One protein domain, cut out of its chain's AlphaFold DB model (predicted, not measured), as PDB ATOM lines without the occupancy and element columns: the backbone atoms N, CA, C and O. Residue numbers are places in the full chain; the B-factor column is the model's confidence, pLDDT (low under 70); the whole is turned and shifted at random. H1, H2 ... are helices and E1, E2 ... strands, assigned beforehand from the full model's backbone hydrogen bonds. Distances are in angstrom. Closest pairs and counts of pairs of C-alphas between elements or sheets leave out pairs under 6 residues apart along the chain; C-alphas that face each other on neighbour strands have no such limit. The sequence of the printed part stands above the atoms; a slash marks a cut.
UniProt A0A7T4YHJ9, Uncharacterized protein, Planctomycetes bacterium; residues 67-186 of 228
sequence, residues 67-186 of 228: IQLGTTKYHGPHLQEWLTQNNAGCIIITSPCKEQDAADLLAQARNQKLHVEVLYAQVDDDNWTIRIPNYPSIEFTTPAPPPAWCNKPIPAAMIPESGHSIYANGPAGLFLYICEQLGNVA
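AT A GLANCE: This is residues 67 to 186 of the 228 residues of an uncharacterized protein of Planctomycetes bacterium (UniProt A0A7T4YHJ9). A twisted sheet of five strands makes the middle layer, with the long helix H3 crossing one face and H2 running along the strands on the opposite face, while H1 sits beside H2 and only grazes the sheet. A long stretch with no named element, residues 144 to 169, leads from E5 to H3. The printed part has 120 residues, with three named helices and five named strands in the order E1 H1 E2 H2 E3 E4 E5 H3; the sheet is mixed, in the order E1 E2 E3 E4 E5, and the class is mixed, helices and strands. The whole is compact and rounded, with a radius of gyration of the C-alphas of 13.4 A and spans of 36 by 32 by 25 A.

IN THESE COORDINATES: E1 is residues 67 to 69, with C-alpha 67 at (35.215, 102.306, 77.445). H1 is residues 77 to 85, 12.4 A long, and E2 is residues 88 to 94, 19.5 A. H2 is residues 99 to 111, 18.5 A, and E3 is residues 115 to 123, 25.4 A. E4 is residues 127 to 132, 16.6 A. E5 is residues 135 to 143, 21.4 A, and bends by 67 degrees at residue 138. H3 is residues 170 to 186, 24.6 A, ending with C-alpha 186 at (13.833, 102.329, 66.638).

HOW THE PARTS SIT: E1 and E2 are parallel, with N 68 and O 90 2.9 A apart. E2 and E3 are parallel, with N 91 and O 117 3.0 A apart. E1, H1, E2 and E2, H2, E3 are strand-helix-strand units, two parallel neighbour strands with a helix between, each with a right-handed crossover. E3 E4 E5 form a meander, each strand the antiparallel neighbour of the one before, in two hairpins; N 122 and O 129 are 2.9 A apart, N 130 and O 140 2.8 A. H2 is on the sheet at a height of 7.8 A, over E3 and along it at 2 degrees on the local plane; their closest C-alphas, Leu 106 and Val 118, are 5.7 A apart. H3 is on the opposite face at a height of 7.5 A, across the strands at 64 degrees to E4 on the local plane; its closest C-alphas with E5 are Leu 182 and Phe 140, 5.9 A. H1 and H2 touch, the same way at a shallow tilt of 28 degrees, H2 with residues 105 to 109 alone; the closest C-alphas are Leu 83 and Ala 109, 7.3 A. In H1, H2 and H3 every O i to N i+4 pair is within hydrogen-bond range.

THE WHOLE: The C-alphas farthest apart, Pro 77 and His 164, are 37.8 A apart. The printed part has no cut, and E5 to H3 is a long link of 26 residues. Residues 159 to 168 have pLDDT under 70.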
ATOM      1  N   ILE A  67      36.323 103.249  77.558       95.44
ATOM      2  CA  ILE A  67      35.215 102.306  77.445       95.44
ATOM      3  C   ILE A  67      35.030 101.571  78.766       95.44
ATOM      4  O   ILE A  67      35.969 100.968  79.287       95.44
ATOM      5  N   GLN A  68      33.811 101.580  79.298       95.31
ATOM      6  CA  GLN A  68      33.452 100.817  80.485       95.31
ATOM      7  C   GLN A  68      32.173 100.015  80.249       95.31
ATOM      8  O   GLN A  68      31.066 100.547  80.234       95.31
ATOM      9  N   LEU A  69      32.328  98.702  80.098       94.69
ATOM     10  CA  LEU A  69      31.201  97.787  79.969       94.69
ATOM     11  C   LEU A  69      30.830  97.244  81.348       94.69
ATOM     12  O   LEU A  69      31.631  96.574  81.997       94.69
ATOM     13  N   GLY A  70      29.613  97.506  81.802       93.81
ATOM     14  CA  GLY A  70      29.119  97.006  83.076       93.81
ATOM     15  C   GLY A  70      29.659  97.764  84.288       93.81
ATOM     16  O   GLY A  70      30.826  98.159  84.377       93.81
ATOM     17  N   THR A  71      28.777  97.931  85.265       90.88
ATOM     18  CA  THR A  71      29.040  98.636  86.520       90.88
ATOM     19  C   THR A  71      28.641  97.818  87.740       90.88
ATOM     20  O   THR A  71      28.456  98.374  88.809       90.88
ATOM     21  N   THR A  72      28.559  96.490  87.632       83.12
ATOM     22  CA  THR A  72      28.172  95.601  88.747       83.12
ATOM     23  C   THR A  72      29.008  95.773  90.019       83.12
ATOM     24  O   THR A  72      28.538  95.475  91.113       83.12
ATOM     25  N   LYS A  73      30.239  96.287  89.895       79.44
ATOM     26  CA  LYS A  73      31.142  96.580  91.021       79.44
ATOM     27  C   LYS A  73      31.143  98.048  91.465       79.44
ATOM     28  O   LYS A  73      31.809  98.379  92.443       79.44
ATOM     29  N   TYR A  74      30.430  98.924  90.763       75.12
ATOM     30  CA  TYR A  74      30.418 100.368  90.986       75.12
ATOM     31  C   TYR A  74      29.007 100.830  91.351       75.12
ATOM     32  O   TYR A  74      28.016 100.327  90.840       75.12
ATOM     33  N   HIS A  75      28.912 101.778  92.276       70.56
ATOM     34  CA  HIS A  75      27.633 102.277  92.773       70.56
ATOM     35  C   HIS A  75      27.792 103.701  93.307       70.56
ATOM     36  O   HIS A  75      28.871 104.081  93.785       70.56
ATOM     37  N   GLY A  76      26.710 104.479  93.204       71.56
ATOM     38  CA  GLY A  76      26.598 105.835  93.738       71.56
ATOM     39  C   GLY A  76      27.755 106.755  93.303       71.56
ATOM     40  O   GLY A  76      27.896 106.999  92.104       71.56
ATOM     41  N   PRO A  77      28.600 107.251  94.234       78.69
ATOM     42  CA  PRO A  77      29.658 108.230  93.946       78.69
ATOM     43  C   PRO A  77      30.643 107.839  92.836       78.69
ATOM     44  O   PRO A  77      31.211 108.719  92.198       78.69
ATOM     45  N   HIS A  78      30.827 106.544  92.566       82.69
ATOM     46  CA  HIS A  78      31.777 106.079  91.551       82.69
ATOM     47  C   HIS A  78      31.378 106.462  90.121       82.69
ATOM     48  O   HIS A  78      32.256 106.687  89.296       82.69
ATOM     49  N   LEU A  79      30.078 106.547  89.808       84.88
ATOM     50  CA  LEU A  79      29.637 106.981  88.472       84.88
ATOM     51  C   LEU A  79      29.959 108.462  88.247       84.88
ATOM     52  O   LEU A  79      30.392 108.856  87.169       84.88
ATOM     53  N   GLN A  80      29.797 109.264  89.299       86.19
ATOM     54  CA  GLN A  80      30.153 110.680  89.296       86.19
ATOM     55  C   GLN A  80      31.666 110.862  89.163       86.19
ATOM     56  O   GLN A  80      32.123 111.644  88.336       86.19
ATOM     57  N   GLU A  81      32.445 110.093  89.925       89.31
ATOM     58  CA  GLU A  81      33.903 110.097  89.824       89.31
ATOM     59  C   GLU A  81      34.368 109.713  88.413       89.31
ATOM     60  O   GLU A  81      35.196 110.416  87.832       89.31
ATOM     61  N   TRP A  82      33.773 108.671  87.822       91.69
ATOM     62  CA  TRP A  82      34.061 108.273  86.445       91.69
ATOM     63  C   TRP A  82      33.833 109.429  85.470       91.69
ATOM     64  O   TRP A  82      34.704 109.702  84.650       91.69
ATOM     65  N   LEU A  83      32.719 110.159  85.588       91.19
ATOM     66  CA  LEU A  83      32.451 111.308  84.721       91.19
ATOM     67  C   LEU A  83      33.481 112.429  84.914       91.19
ATOM     68  O   LEU A  83      33.978 112.981  83.940       91.19
ATOM     69  N   THR A  84      33.859 112.732  86.159       89.62
ATOM     70  CA  THR A  84      34.860 113.779  86.447       89.62
ATOM     71  C   THR A  84      36.268 113.440  85.964       89.62
ATOM     72  O   THR A  84      37.078 114.339  85.750       89.62
ATOM     73  N   GLN A  85      36.576 112.152  85.805       91.88
ATOM     74  CA  GLN A  85      37.877 111.680  85.339       91.88
ATOM     75  C   GLN A  85      37.943 111.552  83.813       91.88
ATOM     76  O   GLN A  85      39.041 111.467  83.264       91.88
ATOM     77  N   ASN A  86      36.795 111.545  83.127       93.06
ATOM     78  CA  ASN A  86      36.703 111.209  81.712       93.06
ATOM     79  C   ASN A  86      35.877 112.242  80.940       93.06
ATOM     80  O   ASN A  86      34.650 112.239  80.968       93.06
ATOM     81  N   ASN A  87      36.565 113.080  80.161       93.31
ATOM     82  CA  ASN A  87      35.909 114.047  79.273       93.31
ATOM     83  C   ASN A  87      35.346 113.403  77.992       93.31
ATOM     84  O   ASN A  87      34.569 114.037  77.272       93.31
ATOM     85  N   ALA A  88      35.757 112.165  77.702       96.38
ATOM     86  CA  ALA A  88      35.292 111.368  76.579       96.38
ATOM     87  C   ALA A  88      35.240 109.879  76.945       96.38
ATOM     88  O   ALA A  88      36.166 109.358  77.577       96.38
ATOM     89  N   GLY A  89      34.178 109.189  76.537       96.81
ATOM     90  CA  GLY A  89      34.053 107.756  76.780       96.81
ATOM     91  C   GLY A  89      32.673 107.174  76.504       96.81
ATOM     92  O   GLY A  89      31.686 107.888  76.334       96.81
ATOM     93  N   CYS A  90      32.598 105.850  76.529       96.62
ATOM     94  CA  CYS A  90      31.359 105.095  76.397       96.62
ATOM     95  C   CYS A  90      31.176 104.202  77.622       96.62
ATOM     96  O   CYS A  90      32.077 103.438  77.981       96.62
ATOM     97  N   ILE A  91      30.007 104.260  78.255       96.44
ATOM     98  CA  ILE A  91      29.714 103.472  79.455       96.44
ATOM     99  C   ILE A  91      28.370 102.752  79.346       96.44
ATOM    100  O   ILE A  91      27.359 103.340  78.969       96.44
ATOM    101  N   ILE A  92      28.356 101.464  79.697       96.81
ATOM    102  CA  ILE A  92      27.127 100.682  79.886       96.81
ATOM    103  C   ILE A  92      26.945 100.439  81.379       96.81
ATOM    104  O   ILE A  92      27.719  99.703  81.996       96.81
ATOM    105  N   ILE A  93      25.918 101.052  81.955       95.75
ATOM    106  CA  ILE A  93      25.554 100.898  83.363       95.75
ATOM    107  C   ILE A  93      24.718  99.633  83.535       95.75
ATOM    108  O   ILE A  93      23.815  99.364  82.751       95.75
ATOM    109  N   THR A  94      25.007  98.861  84.576       95.00
ATOM    110  CA  THR A  94      24.300  97.621  84.930       95.00
ATOM    111  C   THR A  94      23.918  97.620  86.410       95.00
ATOM    112  O   THR A  94      24.478  98.381  87.203       95.00
ATOM    113  N   SER A  95      23.038  96.694  86.807       88.38
ATOM    114  CA  SER A  95      22.728  96.388  88.218       88.38
ATOM    115  C   SER A  95      24.006  96.278  89.074       88.38
ATOM    116  O   SER A  95      24.981  95.711  88.578       88.38
ATOM    117  N   PRO A  96      24.047  96.801  90.320       89.25
ATOM    118  CA  PRO A  96      22.914  97.274  91.128       89.25
ATOM    119  C   PRO A  96      22.439  98.702  90.822       89.25
ATOM    120  O   PRO A  96      21.458  99.145  91.421       89.25
ATOM    121  N   CYS A  97      23.108  99.426  89.919       91.50
ATOM    122  CA  CYS A  97      22.617 100.718  89.444       91.50
ATOM    123  C   CYS A  97      21.304 100.546  88.675       91.50
ATOM    124  O   CYS A  97      21.059  99.517  88.042       91.50
ATOM    125  N   LYS A  98      20.458 101.565  88.750       91.38
ATOM    126  CA  LYS A  98      19.161 101.629  88.085       91.38
ATOM    127  C   LYS A  98      19.289 102.364  86.759       91.38
ATOM    128  O   LYS A  98      20.194 103.168  86.562       91.38
ATOM    129  N   GLU A  99      18.308 102.162  85.889       92.56
ATOM    130  CA  GLU A  99      18.182 102.904  84.630       92.56
ATOM    131  C   GLU A  99      18.172 104.427  84.846       92.56
ATOM    132  O   GLU A  99      18.823 105.160  84.106       92.56
ATOM    133  N   GLN A 100      17.550 104.896  85.936       92.50
ATOM    134  CA  GLN A 100      17.573 106.312  86.315       92.50
ATOM    135  C   GLN A 100      18.991 106.838  86.595       92.50
ATOM    136  O   GLN A 100      19.293 107.970  86.233       92.50
ATOM    137  N   ASP A 101      19.888 106.029  87.171       92.56
ATOM    138  CA  ASP A 101      21.272 106.461  87.415       92.56
ATOM    139  C   ASP A 101      22.005 106.709  86.084       92.56
ATOM    140  O   ASP A 101      22.832 107.615  85.970       92.56
ATOM    141  N   ALA A 102      21.679 105.922  85.054       94.06
ATOM    142  CA  ALA A 102      22.216 106.097  83.712       94.06
ATOM    143  C   ALA A 102      21.629 107.321  82.999       94.06
ATOM    144  O   ALA A 102      22.358 108.040  82.314       94.06
ATOM    145  N   ALA A 103      20.339 107.590  83.204       93.75
ATOM    146  CA  ALA A 103      19.666 108.789  82.713       93.75
ATOM    147  C   ALA A 103      20.285 110.060  83.305       93.75
ATOM    148  O   ALA A 103      20.620 110.991  82.567       93.75
ATOM    149  N   ASP A 104      20.510 110.064  84.620       93.50
ATOM    150  CA  ASP A 104      21.113 111.183  85.341       93.50
ATOM    151  C   ASP A 104      22.558 111.421  84.882       93.50
ATOM    152  O   ASP A 104      22.939 112.562  84.607       93.50
ATOM    153  N   LEU A 105      23.352 110.352  84.722       93.75
ATOM    154  CA  LEU A 105      24.726 110.447  84.220       93.75
ATOM    155  C   LEU A 105      24.774 111.017  82.796       93.75
ATOM    156  O   LEU A 105      25.580 111.905  82.512       93.75
ATOM    157  N   LEU A 106      23.890 110.547  81.908       94.00
ATOM    158  CA  LEU A 106      23.787 111.050  80.538       94.00
ATOM    159  C   LEU A 106      23.415 112.536  80.520       94.00
ATOM    160  O   LEU A 106      24.072 113.329  79.845       94.00
ATOM    161  N   ALA A 107      22.391 112.935  81.277       93.31
ATOM    162  CA  ALA A 107      21.967 114.331  81.365       93.31
ATOM    163  C   ALA A 107      23.101 115.231  81.878       93.31
ATOM    164  O   ALA A 107      23.335 116.321  81.353       93.31
ATOM    165  N   GLN A 108      23.851 114.759  82.872       94.06
ATOM    166  CA  GLN A 108      24.975 115.491  83.433       94.06
ATOM    167  C   GLN A 108      26.136 115.627  82.440       94.06
ATOM    168  O   GLN A 108      26.674 116.726  82.299       94.06
ATOM    169  N   ALA A 109      26.468 114.566  81.699       94.00
ATOM    170  CA  ALA A 109      27.452 114.611  80.620       94.00
ATOM    171  C   ALA A 109      27.085 115.649  79.547       94.00
ATOM    172  O   ALA A 109      27.931 116.444  79.136       94.00
ATOM    173  N   ARG A 110      25.809 115.693  79.130       91.44
ATOM    174  CA  ARG A 110      25.318 116.691  78.165       91.44
ATOM    175  C   ARG A 110      25.397 118.112  78.720       91.44
ATOM    176  O   ARG A 110      25.904 118.997  78.036       91.44
ATOM    177  N   ASN A 111      24.982 118.325  79.969       92.50
ATOM    178  CA  ASN A 111      25.046 119.637  80.625       92.50
ATOM    179  C   ASN A 111      26.485 120.150  80.780       92.50
ATOM    180  O   ASN A 111      26.736 121.345  80.645       92.50
ATOM    181  N   GLN A 112      27.433 119.248  81.043       93.94
ATOM    182  CA  GLN A 112      28.858 119.564  81.148       93.94
ATOM    183  C   GLN A 112      29.565 119.635  79.789       93.94
ATOM    184  O   GLN A 112      30.760 119.914  79.753       93.94
ATOM    185  N   LYS A 113      28.840 119.424  78.680       92.94
ATOM    186  CA  LYS A 113      29.389 119.407  77.319       92.94
ATOM    187  C   LYS A 113      30.553 118.415  77.190       92.94
ATOM    188  O   LYS A 113      31.629 118.761  76.715       92.94
ATOM    189  N   LEU A 114      30.330 117.180  77.633       94.81
ATOM    190  CA  LEU A 114      31.299 116.088  77.531       94.81
ATOM    191  C   LEU A 114      30.993 115.180  76.335       94.81
ATOM    192  O   LEU A 114      29.836 115.002  75.940       94.81
ATOM    193  N   HIS A 115      32.034 114.544  75.797       96.00
ATOM    194  CA  HIS A 115      31.928 113.543  74.732       96.00
ATOM    195  C   HIS A 115      31.669 112.152  75.323       96.00
ATOM    196  O   HIS A 115      32.429 111.213  75.103       96.00
ATOM    197  N   VAL A 116      30.620 112.038  76.136       96.06
ATOM    198  CA  VAL A 116      30.277 110.800  76.841       96.06
ATOM    199  C   VAL A 116      28.952 110.249  76.332       96.06
ATOM    200  O   VAL A 116      27.962 110.977  76.237       96.06
ATOM    201  N   GLU A 117      28.943 108.952  76.030       95.94
ATOM    202  CA  GLU A 117      27.754 108.192  75.646       95.94
ATOM    203  C   GLU A 117      27.438 107.139  76.717       95.94
ATOM    204  O   GLU A 117      28.333 106.467  77.240       95.94
ATOM    205  N   VAL A 118      26.157 107.013  77.066       95.88
ATOM    206  CA  VAL A 118      25.693 106.200  78.198       95.88
ATOM    207  C   VAL A 118      24.551 105.295  77.754       95.88
ATOM    208  O   VAL A 118      23.556 105.768  77.208       95.88
ATOM    209  N   LEU A 119      24.673 104.005  78.053       97.06
ATOM    210  CA  LEU A 119      23.609 103.014  77.911       97.06
ATOM    211  C   LEU A 119      23.302 102.371  79.263       97.06
ATOM    212  O   LEU A 119      24.121 102.401  80.185       97.06
ATOM    213  N   TYR A 120      22.133 101.749  79.366       96.88
ATOM    214  CA  TYR A 120      21.769 100.904  80.497       96.88
ATOM    215  C   TYR A 120      21.553  99.470  80.023       96.88
ATOM    216  O   TYR A 120      20.949  99.255  78.978       96.88
ATOM    217  N   ALA A 121      22.023  98.490  80.787       97.06
ATOM    218  CA  ALA A 121      21.809  97.081  80.506       97.06
ATOM    219  C   ALA A 121      21.233  96.352  81.722       97.06
ATOM    220  O   ALA A 121      21.804  96.358  82.819       97.06
ATOM    221  N   GLN A 122      20.115  95.665  81.498       95.12
ATOM    222  CA  GLN A 122      19.660  94.596  82.370       95.12
ATOM    223  C   GLN A 122      20.465  93.336  82.037       95.12
ATOM    224  O   GLN A 122      20.557  92.943  80.876       95.12
ATOM    225  N   VAL A 123      21.091  92.746  83.054       93.12
ATOM    226  CA  VAL A 123      22.034  91.632  82.900       93.12
ATOM    227  C   VAL A 123      21.398  90.346  83.405       93.12
ATOM    228  O   VAL A 123      21.057  90.268  84.585       93.12
ATOM    229  N   ASP A 124      21.336  89.354  82.523       90.38
ATOM    230  CA  ASP A 124      21.065  87.952  82.832       90.38
ATOM    231  C   ASP A 124      22.360  87.128  82.626       90.38
ATOM    232  O   ASP A 124      23.366  87.665  82.152       90.38
ATOM    233  N   ASP A 125      22.363  85.835  82.977       83.44
ATOM    234  CA  ASP A 125      23.589  85.008  83.017       83.44
ATOM    235  C   ASP A 125      24.376  84.997  81.690       83.44
ATOM    236  O   ASP A 125      25.603  85.111  81.700       83.44
ATOM    237  N   ASP A 126      23.676  84.930  80.552       91.25
ATOM    238  CA  ASP A 126      24.292  84.831  79.220       91.25
ATOM    239  C   ASP A 126      24.028  86.048  78.318       91.25
ATOM    240  O   ASP A 126      24.648  86.177  77.260       91.25
ATOM    241  N   ASN A 127      23.110  86.945  78.696       95.25
ATOM    242  CA  ASN A 127      22.608  88.000  77.813       95.25
ATOM    243  C   ASN A 127      22.462  89.344  78.525       95.25
ATOM    244  O   ASN A 127      22.136  89.417  79.709       95.25
ATOM    245  N   TRP A 128      22.684  90.419  77.773       96.38
ATOM    246  CA  TRP A 128      22.417  91.790  78.189       96.38
ATOM    247  C   TRP A 128      21.274  92.351  77.349       96.38
ATOM    248  O   TRP A 128      21.378  92.405  76.123       96.38
ATOM    249  N   THR A 129      20.220  92.814  78.017       97.00
ATOM    250  CA  THR A 129      19.141  93.595  77.403       97.00
ATOM    251  C   THR A 129      19.451  95.066  77.602       97.00
ATOM    252  O   THR A 129      19.413  95.574  78.724       97.00
ATOM    253  N   ILE A 130      19.808  95.739  76.515       97.31
ATOM    254  CA  ILE A 130      20.370  97.086  76.523       97.31
ATOM    255  C   ILE A 130      19.324  98.090  76.060       97.31
ATOM    256  O   ILE A 130      18.577  97.822  75.122       97.31
ATOM    257  N   ARG A 131      19.286  99.244  76.724       96.25
ATOM    258  CA  ARG A 131      18.355 100.348  76.493       96.25
ATOM    259  C   ARG A 131      19.075 101.685  76.537       96.25
ATOM    260  O   ARG A 131      20.160 101.830  77.111       96.25
ATOM    261  N   ILE A 132      18.415 102.685  75.970       93.88
ATOM    262  CA  ILE A 132      18.801 104.085  76.111       93.88
ATOM    263  C   ILE A 132      18.140 104.603  77.389       93.88
ATOM    264  O   ILE A 132      16.914 104.527  77.487       93.88
ATOM    265  N   PRO A 133      18.886 105.176  78.347       90.88
ATOM    266  CA  PRO A 133      18.340 105.488  79.669       90.88
ATOM    267  C   PRO A 133      17.118 106.422  79.679       90.88
ATOM    268  O   PRO A 133      16.267 106.325  80.553       90.88
ATOM    269  N   ASN A 134      17.011 107.312  78.687       86.25
ATOM    270  CA  ASN A 134      15.900 108.265  78.553       86.25
ATOM    271  C   ASN A 134      14.826 107.813  77.549       86.25
ATOM    272  O   ASN A 134      13.927 108.587  77.222       86.25
ATOM    273  N   TYR A 135      14.938 106.596  77.013       88.69
ATOM    274  CA  TYR A 135      14.033 106.067  75.995       88.69
ATOM    275  C   TYR A 135      13.911 104.531  76.093       88.69
ATOM    276  O   TYR A 135      14.347 103.807  75.196       88.69
ATOM    277  N   PRO A 136      13.323 104.014  77.191       84.19
ATOM    278  CA  PRO A 136      13.364 102.590  77.536       84.19
ATOM    279  C   PRO A 136      12.499 101.695  76.636       84.19
ATOM    280  O   PRO A 136      12.584 100.474  76.728       84.19
ATOM    281  N   SER A 137      11.650 102.271  75.779       89.44
ATOM    282  CA  SER A 137      10.795 101.516  74.854       89.44
ATOM    283  C   SER A 137      11.567 100.841  73.719       89.44
ATOM    284  O   SER A 137      11.008  99.980  73.047       89.44
ATOM    285  N   ILE A 138      12.821 101.241  73.488       93.25
ATOM    286  CA  ILE A 138      13.713 100.632  72.504       93.25
ATOM    287  C   ILE A 138      14.758  99.818  73.250       93.25
ATOM    288  O   ILE A 138      15.542 100.357  74.036       93.25
ATOM    289  N   GLU A 139      14.768  98.518  72.982       95.94
ATOM    290  CA  GLU A 139      15.698  97.590  73.600       95.94
ATOM    291  C   GLU A 139      16.326  96.649  72.579       95.94
ATOM    292  O   GLU A 139      15.720  96.283  71.572       95.94
ATOM    293  N   PHE A 140      17.559  96.251  72.860       96.56
ATOM    294  CA  PHE A 140      18.304  95.293  72.061       96.56
ATOM    295  C   PHE A 140      18.957  94.266  72.981       96.56
ATOM    296  O   PHE A 140      19.632  94.626  73.943       96.56
ATOM    297  N   THR A 141      18.760  92.981  72.686       96.88
ATOM    298  CA  THR A 141      19.368  91.888  73.454       96.88
ATOM    299  C   THR A 141      20.570  91.326  72.708       96.88
ATOM    300  O   THR A 141      20.474  90.975  71.533       96.88
ATOM    301  N   THR A 142      21.696  91.209  73.403       94.69
ATOM    302  CA  THR A 142      22.956  90.669  72.878       94.69
ATOM    303  C   THR A 142      23.562  89.680  73.870       94.69
ATOM    304  O   THR A 142      23.327  89.825  75.073       94.69
ATOM    305  N   PRO A 143      24.395  88.718  73.427       94.56
ATOM    306  CA  PRO A 143      25.191  87.928  74.355       94.56
ATOM    307  C   PRO A 143      26.059  88.832  75.236       94.56
ATOM    308  O   PRO A 143      26.578  89.855  74.767       94.56
ATOM    309  N   ALA A 144      26.225  88.444  76.498       92.62
ATOM    310  CA  ALA A 144      27.024  89.188  77.457       92.62
ATOM    311  C   ALA A 144      28.475  89.365  76.952       92.62
ATOM    312  O   ALA A 144      29.062  88.435  76.382       92.62
ATOM    313  N   PRO A 145      29.093  90.546  77.149       92.69
ATOM    314  CA  PRO A 145      30.493  90.752  76.818       92.69
ATOM    315  C   PRO A 145      31.407  89.820  77.626       92.69
ATOM    316  O   PRO A 145      31.078  89.446  78.756       92.69
ATOM    317  N   PRO A 146      32.603  89.495  77.099       91.31
ATOM    318  CA  PRO A 146      33.607  88.739  77.834       91.31
ATOM    319  C   PRO A 146      33.852  89.328  79.235       91.31
ATOM    320  O   PRO A 146      34.134  90.524  79.339       91.31
ATOM    321  N   PRO A 147      33.862  88.522  80.316       91.06
ATOM    322  CA  PRO A 147      34.061  89.031  81.679       91.06
ATOM    323  C   PRO A 147      35.350  89.842  81.863       91.06
ATOM    324  O   PRO A 147      35.415  90.736  82.705       91.06
ATOM    325  N   ALA A 148      36.374  89.562  81.052       90.75
ATOM    326  CA  ALA A 148      37.635  90.297  81.039       90.75
ATOM    327  C   ALA A 148      37.500  91.754  80.566       90.75
ATOM    328  O   ALA A 148      38.424  92.533  80.795       90.75
ATOM    329  N   TRP A 149      36.404  92.123  79.901       91.44
ATOM    330  CA  TRP A 149      36.105  93.488  79.458       91.44
ATOM    331  C   TRP A 149      35.217  94.248  80.441       91.44
ATOM    332  O   TRP A 149      35.123  95.470  80.362       91.44
ATOM    333  N   CYS A 150      34.578  93.537  81.368       92.56
ATOM    334  CA  CYS A 150      33.552  94.108  82.222       92.56
ATOM    335  C   CYS A 150      34.123  94.724  83.505       92.56
ATOM    336  O   CYS A 150      35.115  94.244  84.058       92.56
ATOM    337  N   ASN A 151      33.419  95.720  84.049       91.62
ATOM    338  CA  ASN A 151      33.681  96.326  85.360       91.62
ATOM    339  C   ASN A 151      35.094  96.899  85.524       91.62
ATOM    340  O   ASN A 151      35.677  96.817  86.608       91.62
ATOM    341  N   LYS A 152      35.650  97.457  84.450       90.69
ATOM    342  CA  LYS A 152      36.881  98.241  84.491       90.69
ATOM    343  C   LYS A 152      36.893  99.258  83.347       90.69
ATOM    344  O   LYS A 152      36.358  98.948  82.281       90.69
ATOM    345  N   PRO A 153      37.515 100.428  83.537       92.25
ATOM    346  CA  PRO A 153      37.774 101.352  82.444       92.25
ATOM    347  C   PRO A 153      38.864 100.783  81.524       92.25
ATOM    348  O   PRO A 153      39.901 100.303  81.990       92.25
ATOM    349  N   ILE A 154      38.628 100.828  80.215       92.31
ATOM    350  CA  ILE A 154      39.549 100.360  79.174       92.31
ATOM    351  C   ILE A 154      39.764 101.511  78.188       92.31
ATOM    352  O   ILE A 154      38.809 101.902  77.518       92.31
ATOM    353  N   PRO A 155      40.982 102.063  78.066       91.81
ATOM    354  CA  PRO A 155      41.279 103.031  77.016       91.81
ATOM    355  C   PRO A 155      41.116 102.394  75.636       91.81
ATOM    356  O   PRO A 155      41.650 101.305  75.407       91.81
ATOM    357  N   ALA A 156      40.442 103.077  74.706       85.88
ATOM    358  CA  ALA A 156      40.235 102.567  73.350       85.88
ATOM    359  C   ALA A 156      41.557 102.183  72.656       85.88
ATOM    360  O   ALA A 156      41.655 101.130  72.033       85.88
ATOM    361  N   ALA A 157      42.622 102.960  72.890       79.50
ATOM    362  CA  ALA A 157      43.969 102.714  72.367       79.50
ATOM    363  C   ALA A 157      44.612 101.377  72.803       79.50
ATOM    364  O   ALA A 157      45.620 100.967  72.233       79.50
ATOM    365  N   MET A 158      44.078 100.703  73.830       75.06
ATOM    366  CA  MET A 158      44.575  99.400  74.298       75.06
ATOM    367  C   MET A 158      43.869  98.206  73.638       75.06
ATOM    368  O   MET A 158      44.164  97.059  73.978       75.06
ATOM    369  N   ILE A 159      42.927  98.450  72.725       67.88
ATOM    370  CA  ILE A 159      42.133  97.416  72.067       67.88
ATOM    371  C   ILE A 159      42.803  97.051  70.730       67.88
ATOM    372  O   ILE A 159      42.915  97.911  69.861       67.88
ATOM    373  N   PRO A 160      43.253  95.798  70.527       62.91
ATOM    374  CA  PRO A 160      43.807  95.390  69.244       62.91
ATOM    375  C   PRO A 160      42.714  95.364  68.166       62.91
ATOM    376  O   PRO A 160      41.720  94.654  68.317       62.91
ATOM    377  N   GLU A 161      42.924  96.079  67.060       57.56
ATOM    378  CA  GLU A 161      42.115  95.946  65.844       57.56
ATOM    379  C   GLU A 161      42.291  94.525  65.284       57.56
ATOM    380  O   GLU A 161      43.370  94.176  64.798       57.56
ATOM    381  N   SER A 162      41.287  93.649  65.397       51.59
ATOM    382  CA  SER A 162      41.460  92.262  64.944       51.59
ATOM    383  C   SER A 162      40.193  91.586  64.418       51.59
ATOM    384  O   SER A 162      39.544  90.814  65.116       51.59
ATOM    385  N   GLY A 163      39.910  91.754  63.120       51.56
ATOM    386  CA  GLY A 163      39.058  90.841  62.335       51.56
ATOM    387  C   GLY A 163      37.621  91.306  62.048       51.56
ATOM    388  O   GLY A 163      37.262  92.456  62.248       51.56
ATOM    389  N   HIS A 164      36.788  90.392  61.532       50.81
ATOM    390  CA  HIS A 164      35.431  90.670  61.017       50.81
ATOM    391  C   HIS A 164      34.281  90.271  61.974       50.81
ATOM    392  O   HIS A 164      33.149  90.085  61.537       50.81
ATOM    393  N   SER A 165      34.553  90.078  63.270       61.84
ATOM    394  CA  SER A 165      33.548  89.716  64.291       61.84
ATOM    395  C   SER A 165      33.035  90.952  65.041       61.84
ATOM    396  O   SER A 165      33.766  91.921  65.191       61.84
ATOM    397  N   ILE A 166      31.828  90.919  65.617       56.88
ATOM    398  CA  ILE A 166      31.343  91.995  66.510       56.88
ATOM    399  C   ILE A 166      32.267  92.226  67.725       56.88
ATOM    400  O   ILE A 166      32.311  93.318  68.280       56.88
ATOM    401  N   TYR A 167      33.056  91.212  68.102       63.94
ATOM    402  CA  TYR A 167      34.061  91.274  69.169       63.94
ATOM    403  C   TYR A 167      35.471  91.627  68.662       63.94
ATOM    404  O   TYR A 167      36.371  91.861  69.465       63.94
ATOM    405  N   ALA A 168      35.678  91.664  67.342       61.69
ATOM    406  CA  ALA A 168      36.973  91.926  66.709       61.69
ATOM    407  C   ALA A 168      37.515  93.333  66.976       61.69
ATOM    408  O   ALA A 168      38.723  93.552  67.003       61.69
ATOM    409  N   ASN A 169      36.594  94.271  67.190       75.69
ATOM    410  CA  ASN A 169      36.875  95.676  67.467       75.69
ATOM    411  C   ASN A 169      36.837  95.970  68.982       75.69
ATOM    412  O   ASN A 169      36.742  97.123  69.407       75.69
ATOM    413  N   GLY A 170      36.864  94.908  69.797       88.00
ATOM    414  CA  GLY A 170      36.859  94.944  71.254       88.00
ATOM    415  C   GLY A 170      35.682  95.698  71.886       88.00
ATOM    416  O   GLY A 170      34.617  95.827  71.278       88.00
ATOM    417  N   PRO A 171      35.851  96.183  73.131       91.81
ATOM    418  CA  PRO A 171      34.806  96.877  73.881       91.81
ATOM    419  C   PRO A 171      34.158  98.067  73.159       91.81
ATOM    420  O   PRO A 171      32.936  98.201  73.204       91.81
ATOM    421  N   ALA A 172      34.955  98.917  72.496       91.56
ATOM    422  CA  ALA A 172      34.450 100.080  71.762       91.56
ATOM    423  C   ALA A 172      33.567  99.643  70.587       91.56
ATOM    424  O   ALA A 172      32.448 100.126  70.427       91.56
ATOM    425  N   GLY A 173      34.037  98.666  69.805       90.19
ATOM    426  CA  GLY A 173      33.278  98.116  68.689       90.19
ATOM    427  C   GLY A 173      31.961  97.477  69.112       90.19
ATOM    428  O   GLY A 173      30.947  97.696  68.453       90.19
ATOM    429  N   LEU A 174      31.949  96.751  70.236       92.19
ATOM    430  CA  LEU A 174      30.712  96.205  70.794       92.19
ATOM    431  C   LEU A 174      29.731  97.323  71.178       92.19
ATOM    432  O   LEU A 174      28.554  97.228  70.842       92.19
ATOM    433  N   PHE A 175      30.202  98.386  71.837       94.50
ATOM    434  CA  PHE A 175      29.356  99.529  72.194       94.50
ATOM    435  C   PHE A 175      28.734 100.184  70.953       94.50
ATOM    436  O   PHE A 175      27.522 100.374  70.897       94.50
ATOM    437  N   LEU A 176      29.546 100.468  69.928       92.94
ATOM    438  CA  LEU A 176      29.071 101.064  68.676       92.94
ATOM    439  C   LEU A 176      28.083 100.157  67.939       92.94
ATOM    440  O   LEU A 176      27.077 100.637  67.421       92.94
ATOM    441  N   TYR A 177      28.338  98.848  67.928       93.06
ATOM    442  CA  TYR A 177      27.410  97.868  67.376       93.06
ATOM    443  C   TYR A 177      26.056  97.923  68.089       93.06
ATOM    444  O   TYR A 177      25.021  97.956  67.431       93.06
ATOM    445  N   ILE A 178      26.045  97.990  69.421       95.44
ATOM    446  CA  ILE A 178      24.807  98.101  70.199       95.44
ATOM    447  C   ILE A 178      24.047  99.388  69.848       95.44
ATOM    448  O   ILE A 178      22.837  99.325  69.642       95.44
ATOM    449  N   CYS A 179      24.729 100.533  69.739       94.94
ATOM    450  CA  CYS A 179      24.104 101.794  69.316       94.94
ATOM    451  C   CYS A 179      23.446 101.675  67.934       94.94
ATOM    452  O   CYS A 179      22.309 102.111  67.757       94.94
ATOM    453  N   GLU A 180      24.128 101.036  66.982       95.00
ATOM    454  CA  GLU A 180      23.586 100.774  65.646       95.00
ATOM    455  C   GLU A 180      22.336  99.883  65.710       95.00
ATOM    456  O   GLU A 180      21.315 100.181  65.095       95.00
ATOM    457  N   GLN A 181      22.372  98.805  66.498       96.62
ATOM    458  CA  GLN A 181      21.221  97.910  66.633       96.62
ATOM    459  C   GLN A 181      20.023  98.594  67.299       96.62
ATOM    460  O   GLN A 181      18.898  98.416  66.839       96.62
ATOM    461  N   LEU A 182      20.242  99.421  68.326       96.75
ATOM    462  CA  LEU A 182      19.178 100.225  68.934       96.75
ATOM    463  C   LEU A 182      18.533 101.167  67.907       96.75
ATOM    464  O   LEU A 182      17.312 101.321  67.898       96.75
ATOM    465  N   GLY A 183      19.331 101.768  67.021       95.75
ATOM    466  CA  GLY A 183      18.827 102.625  65.950       95.75
ATOM    467  C   GLY A 183      17.968 101.878  64.932       95.75
ATOM    468  O   GLY A 183      16.904 102.373  64.555       95.75
ATOM    469  N   ASN A 184      18.371 100.664  64.555       96.19
ATOM    470  CA  ASN A 184      17.570  99.793  63.694       96.19
ATOM    471  C   ASN A 184      16.242  99.403  64.354       96.19
ATOM    472  O   ASN A 184      15.191  99.557  63.738       96.19
ATOM    473  N   VAL A 185      16.264  99.001  65.633       96.88
ATOM    474  CA  VAL A 185      15.036  98.687  66.387       96.88
ATOM    475  C   VAL A 185      14.102  99.900  66.456       96.88
ATOM    476  O   VAL A 185      12.891  99.751  66.297       96.88
ATOM    477  N   ALA A 186      14.639 101.110  66.645       95.81
ATOM    478  CA  ALA A 186      13.833 102.329  66.638       95.81
ATOM    479  C   ALA A 186      13.145 102.568  65.284       95.81
ATOM    480  O   ALA A 186      11.955 102.877  65.258       95.81
TER     481      ALA A 186